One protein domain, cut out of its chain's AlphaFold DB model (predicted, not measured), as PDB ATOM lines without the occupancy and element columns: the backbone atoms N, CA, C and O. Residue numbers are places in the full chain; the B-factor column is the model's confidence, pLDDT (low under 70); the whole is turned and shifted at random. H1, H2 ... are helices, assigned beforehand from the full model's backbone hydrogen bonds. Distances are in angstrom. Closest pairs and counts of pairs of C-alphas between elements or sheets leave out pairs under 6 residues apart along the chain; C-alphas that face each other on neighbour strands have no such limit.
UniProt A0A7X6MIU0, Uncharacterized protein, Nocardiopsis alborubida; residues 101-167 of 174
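AT A GLANCE: This is residues 101 to 167 of the 174 residues of an uncharacterized protein of Nocardiopsis alborubida (UniProt A0A7X6MIU0). A small body of three helices, H2, H3 and H4, whose centres make a triangle and whose lines stand steeply to one another, has H1 as an arm at one end, with residues 101 to 106 sticking out. At the opposite end the link of residues 128 to 135 loops out from H2 to H3, and after H4 the last stretch folds back to pair briefly with this link. The printed part has 67 residues with four named helices, H1 to H4 in order along the chain, and no named strand; the class is all helix. It is compact, with a radius of gyration of the C-alphas of 11.8 A, and spans 40 by 18 by 17 A, the arm H1 adding to the length.

IN THESE COORDINATES: H1 is residues 101 to 113, 18.2 A long, beginning at C-alpha 101 (163.923, 121.395, 165.407). H2 is residues 115 to 127, 18.4 A long. H3 is residues 136 to 143, 10.4 A long, and H4 is residues 147 to 157, 15.1 A long, ending at C-alpha 157 (148.712, 130.932, 171.937).

HOW THE PARTS SIT: H1 and H2 are close but not clearly touching, the closest C-alphas being those of Trp 111 and Tyr 118, 7.8 A apart; they run the same way at a steep tilt of 65 degrees. H1 and H4 are near each other, and H1 and H3 are apart. H2 and H3 touch, closest at the C-alphas of Ser 117 and Ser 143, 5.1 A apart, with a steep tilt of 63 degrees, opposite ways. H3 and H4 touch, closest at the C-alphas of Ala 140 and Pro 147, 5.3 A apart, and are about perpendicular at 88 degrees. H2 and H4 are close but not clearly touching. In H1, H2, H3 and H4 every O i to N i+4 pair is within hydrogen-bond range. Residues 134 to 135 pair, parallel, with residues 165 to 166.

THE WHOLE: The two C-alphas farthest apart are those of Pro 102 and Gly 131, 40.4 A. The printed part has no cut. The links H1 to H2 and H3 to H4 are tight, and H2 to H3 is short. The mean pLDDT of the printed part is 95.2, and no printed residue is under 70.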
ATOM      1  N   LYS A 101     164.343 122.133 164.207       92.06
ATOM      2  CA  LYS A 101     163.923 121.395 165.407       92.06
ATOM      3  C   LYS A 101     164.700 121.798 166.671       92.06
ATOM      4  O   LYS A 101     164.038 122.032 167.681       92.06
ATOM      5  N   PRO A 102     166.046 121.878 166.676       94.06
ATOM      6  CA  PRO A 102     166.794 122.399 167.820       94.06
ATOM      7  C   PRO A 102     166.345 123.795 168.267       94.06
ATOM      8  O   PRO A 102     166.240 124.030 169.467       94.06
ATOM      9  N   LEU A 103     166.013 124.682 167.324       94.75
ATOM     10  CA  LEU A 103     165.585 126.049 167.625       94.75
ATOM     11  C   LEU A 103     164.200 126.078 168.287       94.75
ATOM     12  O   LEU A 103     164.027 126.699 169.335       94.75
ATOM     13  N   ILE A 104     163.241 125.314 167.749       96.38
ATOM     14  CA  ILE A 104     161.920 125.123 168.375       96.38
ATOM     15  C   ILE A 104     162.080 124.550 169.784       96.38
ATOM     16  O   ILE A 104     161.437 125.017 170.721       96.38
ATOM     17  N   LYS A 105     162.944 123.540 169.951       95.69
ATOM     18  CA  LYS A 105     163.183 122.897 171.247       95.69
ATOM     19  C   LYS A 105     163.760 123.863 172.269       95.69
ATOM     20  O   LYS A 105     163.291 123.861 173.403       95.69
ATOM     21  N   LEU A 106     164.744 124.670 171.880       95.69
ATOM     22  CA  LEU A 106     165.344 125.674 172.753       95.69
ATOM     23  C   LEU A 106     164.270 126.619 173.304       95.69
ATOM     24  O   LEU A 106     164.093 126.690 174.522       95.69
ATOM     25  N   ARG A 107     163.473 127.219 172.415       95.38
ATOM     26  CA  ARG A 107     162.395 128.147 172.792       95.38
ATOM     27  C   ARG A 107     161.275 127.481 173.580       95.38
ATOM     28  O   ARG A 107     160.778 128.038 174.553       95.38
ATOM     29  N   TYR A 108     160.895 126.258 173.216       96.69
ATOM     30  CA  TYR A 108     159.946 125.472 174.004       96.69
ATOM     31  C   TYR A 108     160.457 125.237 175.430       96.69
ATOM     32  O   TYR A 108     159.683 125.319 176.383       96.69
ATOM     33  N   HIS A 109     161.747 124.940 175.600       97.50
ATOM     34  CA  HIS A 109     162.339 124.746 176.920       97.50
ATOM     35  C   HIS A 109     162.430 126.047 177.718       97.50
ATOM     36  O   HIS A 109     162.216 126.007 178.927       97.50
ATOM     37  N   GLU A 110     162.700 127.180 177.071       95.81
ATOM     38  CA  GLU A 110     162.621 128.511 177.689       95.81
ATOM     39  C   GLU A 110     161.205 128.807 178.179       95.81
ATOM     40  O   GLU A 110     161.018 129.041 179.373       95.81
ATOM     41  N   TRP A 111     160.203 128.654 177.306       97.06
ATOM     42  CA  TRP A 111     158.792 128.774 177.676       97.06
ATOM     43  C   TRP A 111     158.436 127.851 178.843       97.06
ATOM     44  O   TRP A 111     157.818 128.271 179.815       97.06
ATOM     45  N   LYS A 112     158.867 126.586 178.785       97.44
ATOM     46  CA  LYS A 112     158.561 125.590 179.816       97.44
ATOM     47  C   LYS A 112     159.166 125.956 181.173       97.44
ATOM     48  O   LYS A 112     158.535 125.681 182.189       97.44
ATOM     49  N   ARG A 113     160.371 126.535 181.204       97.62
ATOM     50  CA  ARG A 113     161.010 127.009 182.445       97.62
ATOM     51  C   ARG A 113     160.307 128.237 183.017       97.62
ATOM     52  O   ARG A 113     160.211 128.343 184.230       97.62
ATOM     53  N   ALA A 114     159.800 129.115 182.158       97.12
ATOM     54  CA  ALA A 114     159.079 130.328 182.536       97.12
ATOM     55  C   ALA A 114     157.548 130.143 182.560       97.12
ATOM     56  O   ALA A 114     156.809 131.122 182.488       97.12
ATOM     57  N   LYS A 115     157.047 128.900 182.630       96.31
ATOM     58  CA  LYS A 115     155.612 128.605 182.487       96.31
ATOM     59  C   LYS A 115     154.760 129.408 183.474       96.31
ATOM     60  O   LYS A 115     153.752 129.972 183.065       96.31
ATOM     61  N   ASP A 116     155.185 129.492 184.730       98.00
ATOM     62  CA  ASP A 116     154.430 130.193 185.771       98.00
ATOM     63  C   ASP A 116     154.364 131.709 185.513       98.00
ATOM     64  O   ASP A 116     153.342 132.334 185.781       98.00
ATOM     65  N   SER A 117     155.402 132.293 184.905       97.94
ATOM     66  CA  SER A 117     155.400 133.690 184.448       97.94
ATOM     67  C   SER A 117     154.421 133.925 183.294       97.94
ATOM     68  O   SER A 117     153.701 134.921 183.286       97.94
ATOM     69  N   TYR A 118     154.343 132.998 182.331       96.88
ATOM     70  CA  TYR A 118     153.341 133.065 181.259       96.88
ATOM     71  C   TYR A 118     151.913 132.903 181.796       96.88
ATOM     72  O   TYR A 118     151.014 133.627 181.368       96.88
ATOM     73  N   ASP A 119     151.707 131.998 182.755       96.19
ATOM     74  CA  ASP A 119     150.413 131.820 183.416       96.19
ATOM     75  C   ASP A 119     150.028 133.085 184.212       96.19
ATOM     76  O   ASP A 119     148.881 133.527 184.147       96.19
ATOM     77  N   LEU A 120     150.986 133.728 184.893       97.19
ATOM     78  CA  LEU A 120     150.781 135.016 185.563       97.19
ATOM     79  C   LEU A 120     150.357 136.112 184.576       97.19
ATOM     80  O   LEU A 120     149.380 136.808 184.845       97.19
ATOM     81  N   ALA A 121     151.032 136.242 183.430       97.12
ATOM     82  CA  ALA A 121     150.635 137.197 182.395       97.12
ATOM     83  C   ALA A 121     149.190 136.946 181.921       97.12
ATOM     84  O   ALA A 121     148.398 137.882 181.828       97.12
ATOM     85  N   GLY A 122     148.813 135.682 181.697       95.88
ATOM     86  CA  GLY A 122     147.439 135.303 181.356       95.88
ATOM     87  C   GLY A 122     146.420 135.685 182.437       95.88
ATOM     88  O   GLY A 122     145.371 136.247 182.124       95.88
ATOM     89  N   ASN A 123     146.746 135.453 183.709       95.56
ATOM     90  CA  ASN A 123     145.885 135.816 184.837       95.56
ATOM     91  C   ASN A 123     145.693 137.335 184.947       95.56
ATOM     92  O   ASN A 123     144.574 137.797 185.175       95.56
ATOM     93  N   VAL A 124     146.758 138.118 184.738       95.75
ATOM     94  CA  VAL A 124     146.669 139.585 184.693       95.75
ATOM     95  C   VAL A 124     145.695 140.013 183.597       95.75
ATOM     96  O   VAL A 124     144.777 140.781 183.878       95.75
ATOM     97  N   LEU A 125     145.821 139.463 182.386       95.50
ATOM     98  CA  LEU A 125     144.946 139.804 181.259       95.50
ATOM     99  C   LEU A 125     143.470 139.491 181.509       95.50
ATOM    100  O   LEU A 125     142.610 140.300 181.161       95.50
ATOM    101  N   GLN A 126     143.176 138.356 182.138       93.69
ATOM    102  CA  GLN A 126     141.807 137.978 182.497       93.69
ATOM    103  C   GLN A 126     141.233 138.848 183.621       93.69
ATOM    104  O   GLN A 126     140.025 139.068 183.673       93.69
ATOM    105  N   SER A 127     142.086 139.375 184.502       93.56
ATOM    106  CA  SER A 127     141.668 140.258 185.598       93.56
ATOM    107  C   SER A 127     141.412 141.709 185.173       93.56
ATOM    108  O   SER A 127     140.867 142.490 185.957       93.56
ATOM    109  N   LEU A 128     141.794 142.091 183.947       93.31
ATOM    110  CA  LEU A 128     141.583 143.449 183.453       93.31
ATOM    111  C   LEU A 128     140.080 143.755 183.336       93.31
ATOM    112  O   LEU A 128     139.350 142.990 182.693       93.31
ATOM    113  N   PRO A 129     139.617 144.904 183.871       91.75
ATOM    114  CA  PRO A 129     138.255 145.364 183.647       91.75
ATOM    115  C   PRO A 129     137.943 145.477 182.152       91.75
ATOM    116  O   PRO A 129     138.824 145.738 181.330       91.75
ATOM    117  N   GLU A 130     136.673 145.311 181.798       88.69
ATOM    118  CA  GLU A 130     136.228 145.478 180.417       88.69
ATOM    119  C   GLU A 130     136.585 146.876 179.880       88.69
ATOM    120  O   GLU A 130     136.532 147.874 180.603       88.69
ATOM    121  N   GLY A 131     137.005 146.942 178.613       89.94
ATOM    122  CA  GLY A 131     137.442 148.192 177.985       89.94
ATOM    123  C   GLY A 131     138.769 148.742 178.524       89.94
ATOM    124  O   GLY A 131     139.011 149.945 178.426       89.94
ATOM    125  N   ARG A 132     139.621 147.900 179.125       93.56
ATOM    126  CA  ARG A 132     140.986 148.264 179.530       93.56
ATOM    127  C   ARG A 132     142.031 147.499 178.727       93.56
ATOM    128  O   ARG A 132     141.840 146.334 178.386       93.56
ATOM    129  N   TRP A 133     143.146 148.181 178.492       95.50
ATOM    130  CA  TRP A 133     144.335 147.661 177.831       95.50
ATOM    131  C   TRP A 133     145.532 147.761 178.768       95.50
ATOM    132  O   TRP A 133     145.546 148.593 179.678       95.50
ATOM    133  N   VAL A 134     146.529 146.921 178.524       96.44
ATOM    134  CA  VAL A 134     147.821 146.943 179.208       96.44
ATOM    135  C   VAL A 134     148.931 147.071 178.170       96.44
ATOM    136  O   VAL A 134     148.859 146.467 177.096       96.44
ATOM    137  N   GLY A 135     149.954 147.867 178.476       97.06
ATOM    138  CA  GLY A 135     151.152 147.917 177.650       97.06
ATOM    139  C   GLY A 135     151.910 146.593 177.730       97.06
ATOM    140  O   GLY A 135     152.032 146.001 178.803       97.06
ATOM    141  N   LEU A 136     152.456 146.126 176.608       96.94
ATOM    142  CA  LEU A 136     153.279 144.915 176.559       96.94
ATOM    143  C   LEU A 136     154.451 144.995 177.544       96.94
ATOM    144  O   LEU A 136     154.746 144.012 178.216       96.94
ATOM    145  N   LYS A 137     155.101 146.163 177.636       96.38
ATOM    146  CA  LYS A 137     156.213 146.412 178.563       96.38
ATOM    147  C   LYS A 137     155.788 146.250 180.020       96.38
ATOM    148  O   LYS A 137     156.463 145.534 180.751       96.38
ATOM    149  N   ASP A 138     154.647 146.818 180.405       97.25
ATOM    150  CA  ASP A 138     154.125 146.712 181.773       97.25
ATOM    151  C   ASP A 138     153.759 145.262 182.111       97.25
ATOM    152  O   ASP A 138     154.087 144.748 183.180       97.25
ATOM    153  N   LEU A 139     153.112 144.560 181.173       97.25
ATOM    154  CA  LEU A 139     152.769 143.151 181.351       97.25
ATOM    155  C   LEU A 139     154.025 142.275 181.469       97.25
ATOM    156  O   LEU A 139     154.063 141.358 182.292       97.25
ATOM    157  N   ALA A 140     155.048 142.554 180.663       97.50
ATOM    158  CA  ALA A 140     156.336 141.872 180.702       97.50
ATOM    159  C   ALA A 140     157.071 142.125 182.027       97.50
ATOM    160  O   ALA A 140     157.564 141.177 182.633       97.50
ATOM    161  N   GLU A 141     157.070 143.365 182.523       97.56
ATOM    162  CA  GLU A 141     157.658 143.732 183.814       97.56
ATOM    163  C   GLU A 141     156.978 142.990 184.971       97.56
ATOM    164  O   GLU A 141     157.652 142.346 185.774       97.56
ATOM    165  N   VAL A 142     155.640 142.990 185.014       97.12
ATOM    166  CA  VAL A 142     154.864 142.299 186.060       97.12
ATOM    167  C   VAL A 142     155.066 140.782 186.023       97.12
ATOM    168  O   VAL A 142     155.089 140.135 187.068       97.12
ATOM    169  N   SER A 143     155.209 140.199 184.832       96.94
ATOM    170  CA  SER A 143     155.392 138.750 184.665       96.94
ATOM    171  C   SER A 143     156.853 138.290 184.708       96.94
ATOM    172  O   SER A 143     157.112 137.086 184.788       96.94
ATOM    173  N   GLY A 144     157.814 139.218 184.683       96.81
ATOM    174  CA  GLY A 144     159.243 138.916 184.592       96.81
ATOM    175  C   GLY A 144     159.641 138.259 183.266       96.81
ATOM    176  O   GLY A 144     160.567 137.447 183.237       96.81
ATOM    177  N   LEU A 145     158.917 138.550 182.183       97.12
ATOM    178  CA  LEU A 145     159.158 137.989 180.853       97.12
ATOM    179  C   LEU A 145     159.906 138.975 179.958       97.12
ATOM    180  O   LEU A 145     159.807 140.187 180.109       97.12
ATOM    181  N   ASP A 146     160.618 138.438 178.969       95.88
ATOM    182  CA  ASP A 146     161.096 139.247 177.853       95.88
ATOM    183  C   ASP A 146     159.894 139.736 177.011       95.88
ATOM    184  O   ASP A 146     159.060 138.906 176.619       95.88
ATOM    185  N   PRO A 147     159.778 141.044 176.705       95.38
ATOM    186  CA  PRO A 147     158.648 141.582 175.948       95.38
ATOM    187  C   PRO A 147     158.465 140.934 174.573       95.38
ATOM    188  O   PRO A 147     157.335 140.667 174.167       95.38
ATOM    189  N   VAL A 148     159.554 140.630 173.858       93.62
ATOM    190  CA  VAL A 148     159.484 140.022 172.520       93.62
ATOM    191  C   VAL A 148     158.991 138.580 172.619       93.62
ATOM    192  O   VAL A 148     158.093 138.173 171.876       93.62
ATOM    193  N   ALA A 149     159.518 137.800 173.560       94.25
ATOM    194  CA  ALA A 149     159.076 136.434 173.810       94.25
ATOM    195  C   ALA A 149     157.615 136.373 174.281       94.25
ATOM    196  O   ALA A 149     156.887 135.452 173.897       94.25
ATOM    197  N   LEU A 150     157.169 137.342 175.086       96.12
ATOM    198  CA  LEU A 150     155.774 137.468 175.504       96.12
ATOM    199  C   LEU A 150     154.866 137.823 174.324       96.12
ATOM    200  O   LEU A 150     153.852 137.155 174.128       96.12
ATOM    201  N   MET A 151     155.256 138.792 173.494       95.44
ATOM    202  CA  MET A 151     154.510 139.166 172.291       95.44
ATOM    203  C   MET A 151     154.298 137.961 171.372       95.44
ATOM    204  O   MET A 151     153.170 137.612 171.035       95.44
ATOM    205  N   GLN A 152     155.381 137.254 171.045       95.31
ATOM    206  CA  GLN A 152     155.335 136.081 170.171       95.31
ATOM    207  C   GLN A 152     154.493 134.947 170.765       95.31
ATOM    208  O   GLN A 152     153.786 134.245 170.039       95.31
ATOM    209  N   HIS A 153     154.533 134.772 172.088       95.88
ATOM    210  CA  HIS A 153     153.667 133.819 172.771       95.88
ATOM    211  C   HIS A 153     152.187 134.194 172.641       95.88
ATOM    212  O   HIS A 153     151.376 133.325 172.326       95.88
ATOM    213  N   LEU A 154     151.832 135.465 172.847       95.50
ATOM    214  CA  LEU A 154     150.452 135.945 172.754       95.50
ATOM    215  C   LEU A 154     149.904 135.842 171.324       95.50
ATOM    216  O   LEU A 154     148.775 135.379 171.155       95.50
ATOM    217  N   SER A 155     150.713 136.155 170.306       94.12
ATOM    218  CA  SER A 155     150.359 135.963 168.889       94.12
ATOM    219  C   SER A 155     150.030 134.501 168.555       94.12
ATOM    220  O   SER A 155     149.097 134.210 167.802       94.12
ATOM    221  N   ALA A 156     150.789 133.563 169.131       96.00
ATOM    222  CA  ALA A 156     150.669 132.132 168.867       96.00
ATOM    223  C   ALA A 156     149.565 131.447 169.682       96.00
ATOM    224  O   ALA A 156     148.732 130.724 169.135       96.00
ATOM    225  N   ALA A 157     149.588 131.626 171.003       93.38
ATOM    226  CA  ALA A 157     148.712 130.932 171.937       93.38
ATOM    227  C   ALA A 157     147.334 131.587 172.057       93.38
ATOM    228  O   ALA A 157     146.391 130.892 172.429       93.38
ATOM    229  N   ARG A 158     147.226 132.895 171.765       91.38
ATOM    230  CA  ARG A 158     145.997 133.695 171.871       91.38
ATOM    231  C   ARG A 158     145.202 133.394 173.140       91.38
ATOM    232  O   ARG A 158     144.000 133.137 173.097       91.38
ATOM    233  N   THR A 159     145.891 133.413 174.279       90.06
ATOM    234  CA  THR A 159     145.250 133.275 175.590       90.06
ATOM    235  C   THR A 159     144.156 134.322 175.754       90.06
ATOM    236  O   THR A 159     144.239 135.409 175.182       90.06
ATOM    237  N   GLU A 160     143.130 134.023 176.541       90.50
ATOM    238  CA  GLU A 160     142.058 134.983 176.799       90.50
ATOM    239  C   GLU A 160     142.618 136.353 177.226       90.50
ATOM    240  O   GLU A 160     143.555 136.438 178.020       90.50
ATOM    241  N   GLY A 161     142.086 137.421 176.627       91.62
ATOM    242  CA  GLY A 161     142.570 138.787 176.834       91.62
ATOM    243  C   GLY A 161     143.800 139.199 176.011       91.62
ATOM    244  O   GLY A 161     144.200 140.354 176.117       91.62
ATOM    245  N   TRP A 162     144.369 138.344 175.146       93.88
ATOM    246  CA  TRP A 162     145.538 138.695 174.308       93.88
ATOM    247  C   TRP A 162     145.350 139.993 173.497       93.88
ATOM    248  O   TRP A 162     146.281 140.780 173.364       93.88
ATOM    249  N   HIS A 163     144.129 140.249 173.012       93.12
ATOM    250  CA  HIS A 163     143.752 141.437 172.232       93.12
ATOM    251  C   HIS A 163     143.715 142.737 173.058       93.12
ATOM    252  O   HIS A 163     143.462 143.812 172.516       93.12
ATOM    253  N   ARG A 164     143.915 142.647 174.379       94.44
ATOM    254  CA  ARG A 164     143.996 143.787 175.304       94.44
ATOM    255  C   ARG A 164     145.438 144.207 175.591       94.44
ATOM    256  O   ARG A 164     145.653 145.143 176.357       94.44
ATOM    257  N   VAL A 165     146.418 143.532 174.993       96.62
ATOM    258  CA  VAL A 165     147.828 143.930 175.045       96.62
ATOM    259  C   VAL A 165     148.131 144.834 173.867       96.62
ATOM    260  O   VAL A 165     147.751 144.514 172.743       96.62
ATOM    261  N   LEU A 166     148.822 145.940 174.130       95.50
ATOM    262  CA  LEU A 166     149.273 146.877 173.106       95.50
ATOM    263  C   LEU A 166     150.799 147.003 173.136       95.50
ATOM    264  O   LEU A 166     151.390 147.091 174.215       95.50
ATOM    265  N   ASP A 167     151.438 147.011 171.969       92.06
ATOM    266  CA  ASP A 167     152.837 147.429 171.837       92.06
ATOM    267  C   ASP A 167     153.001 148.956 171.974       92.06
ATOM    268  O   ASP A 167     152.052 149.683 172.274       92.06
TER     269      ASP A 167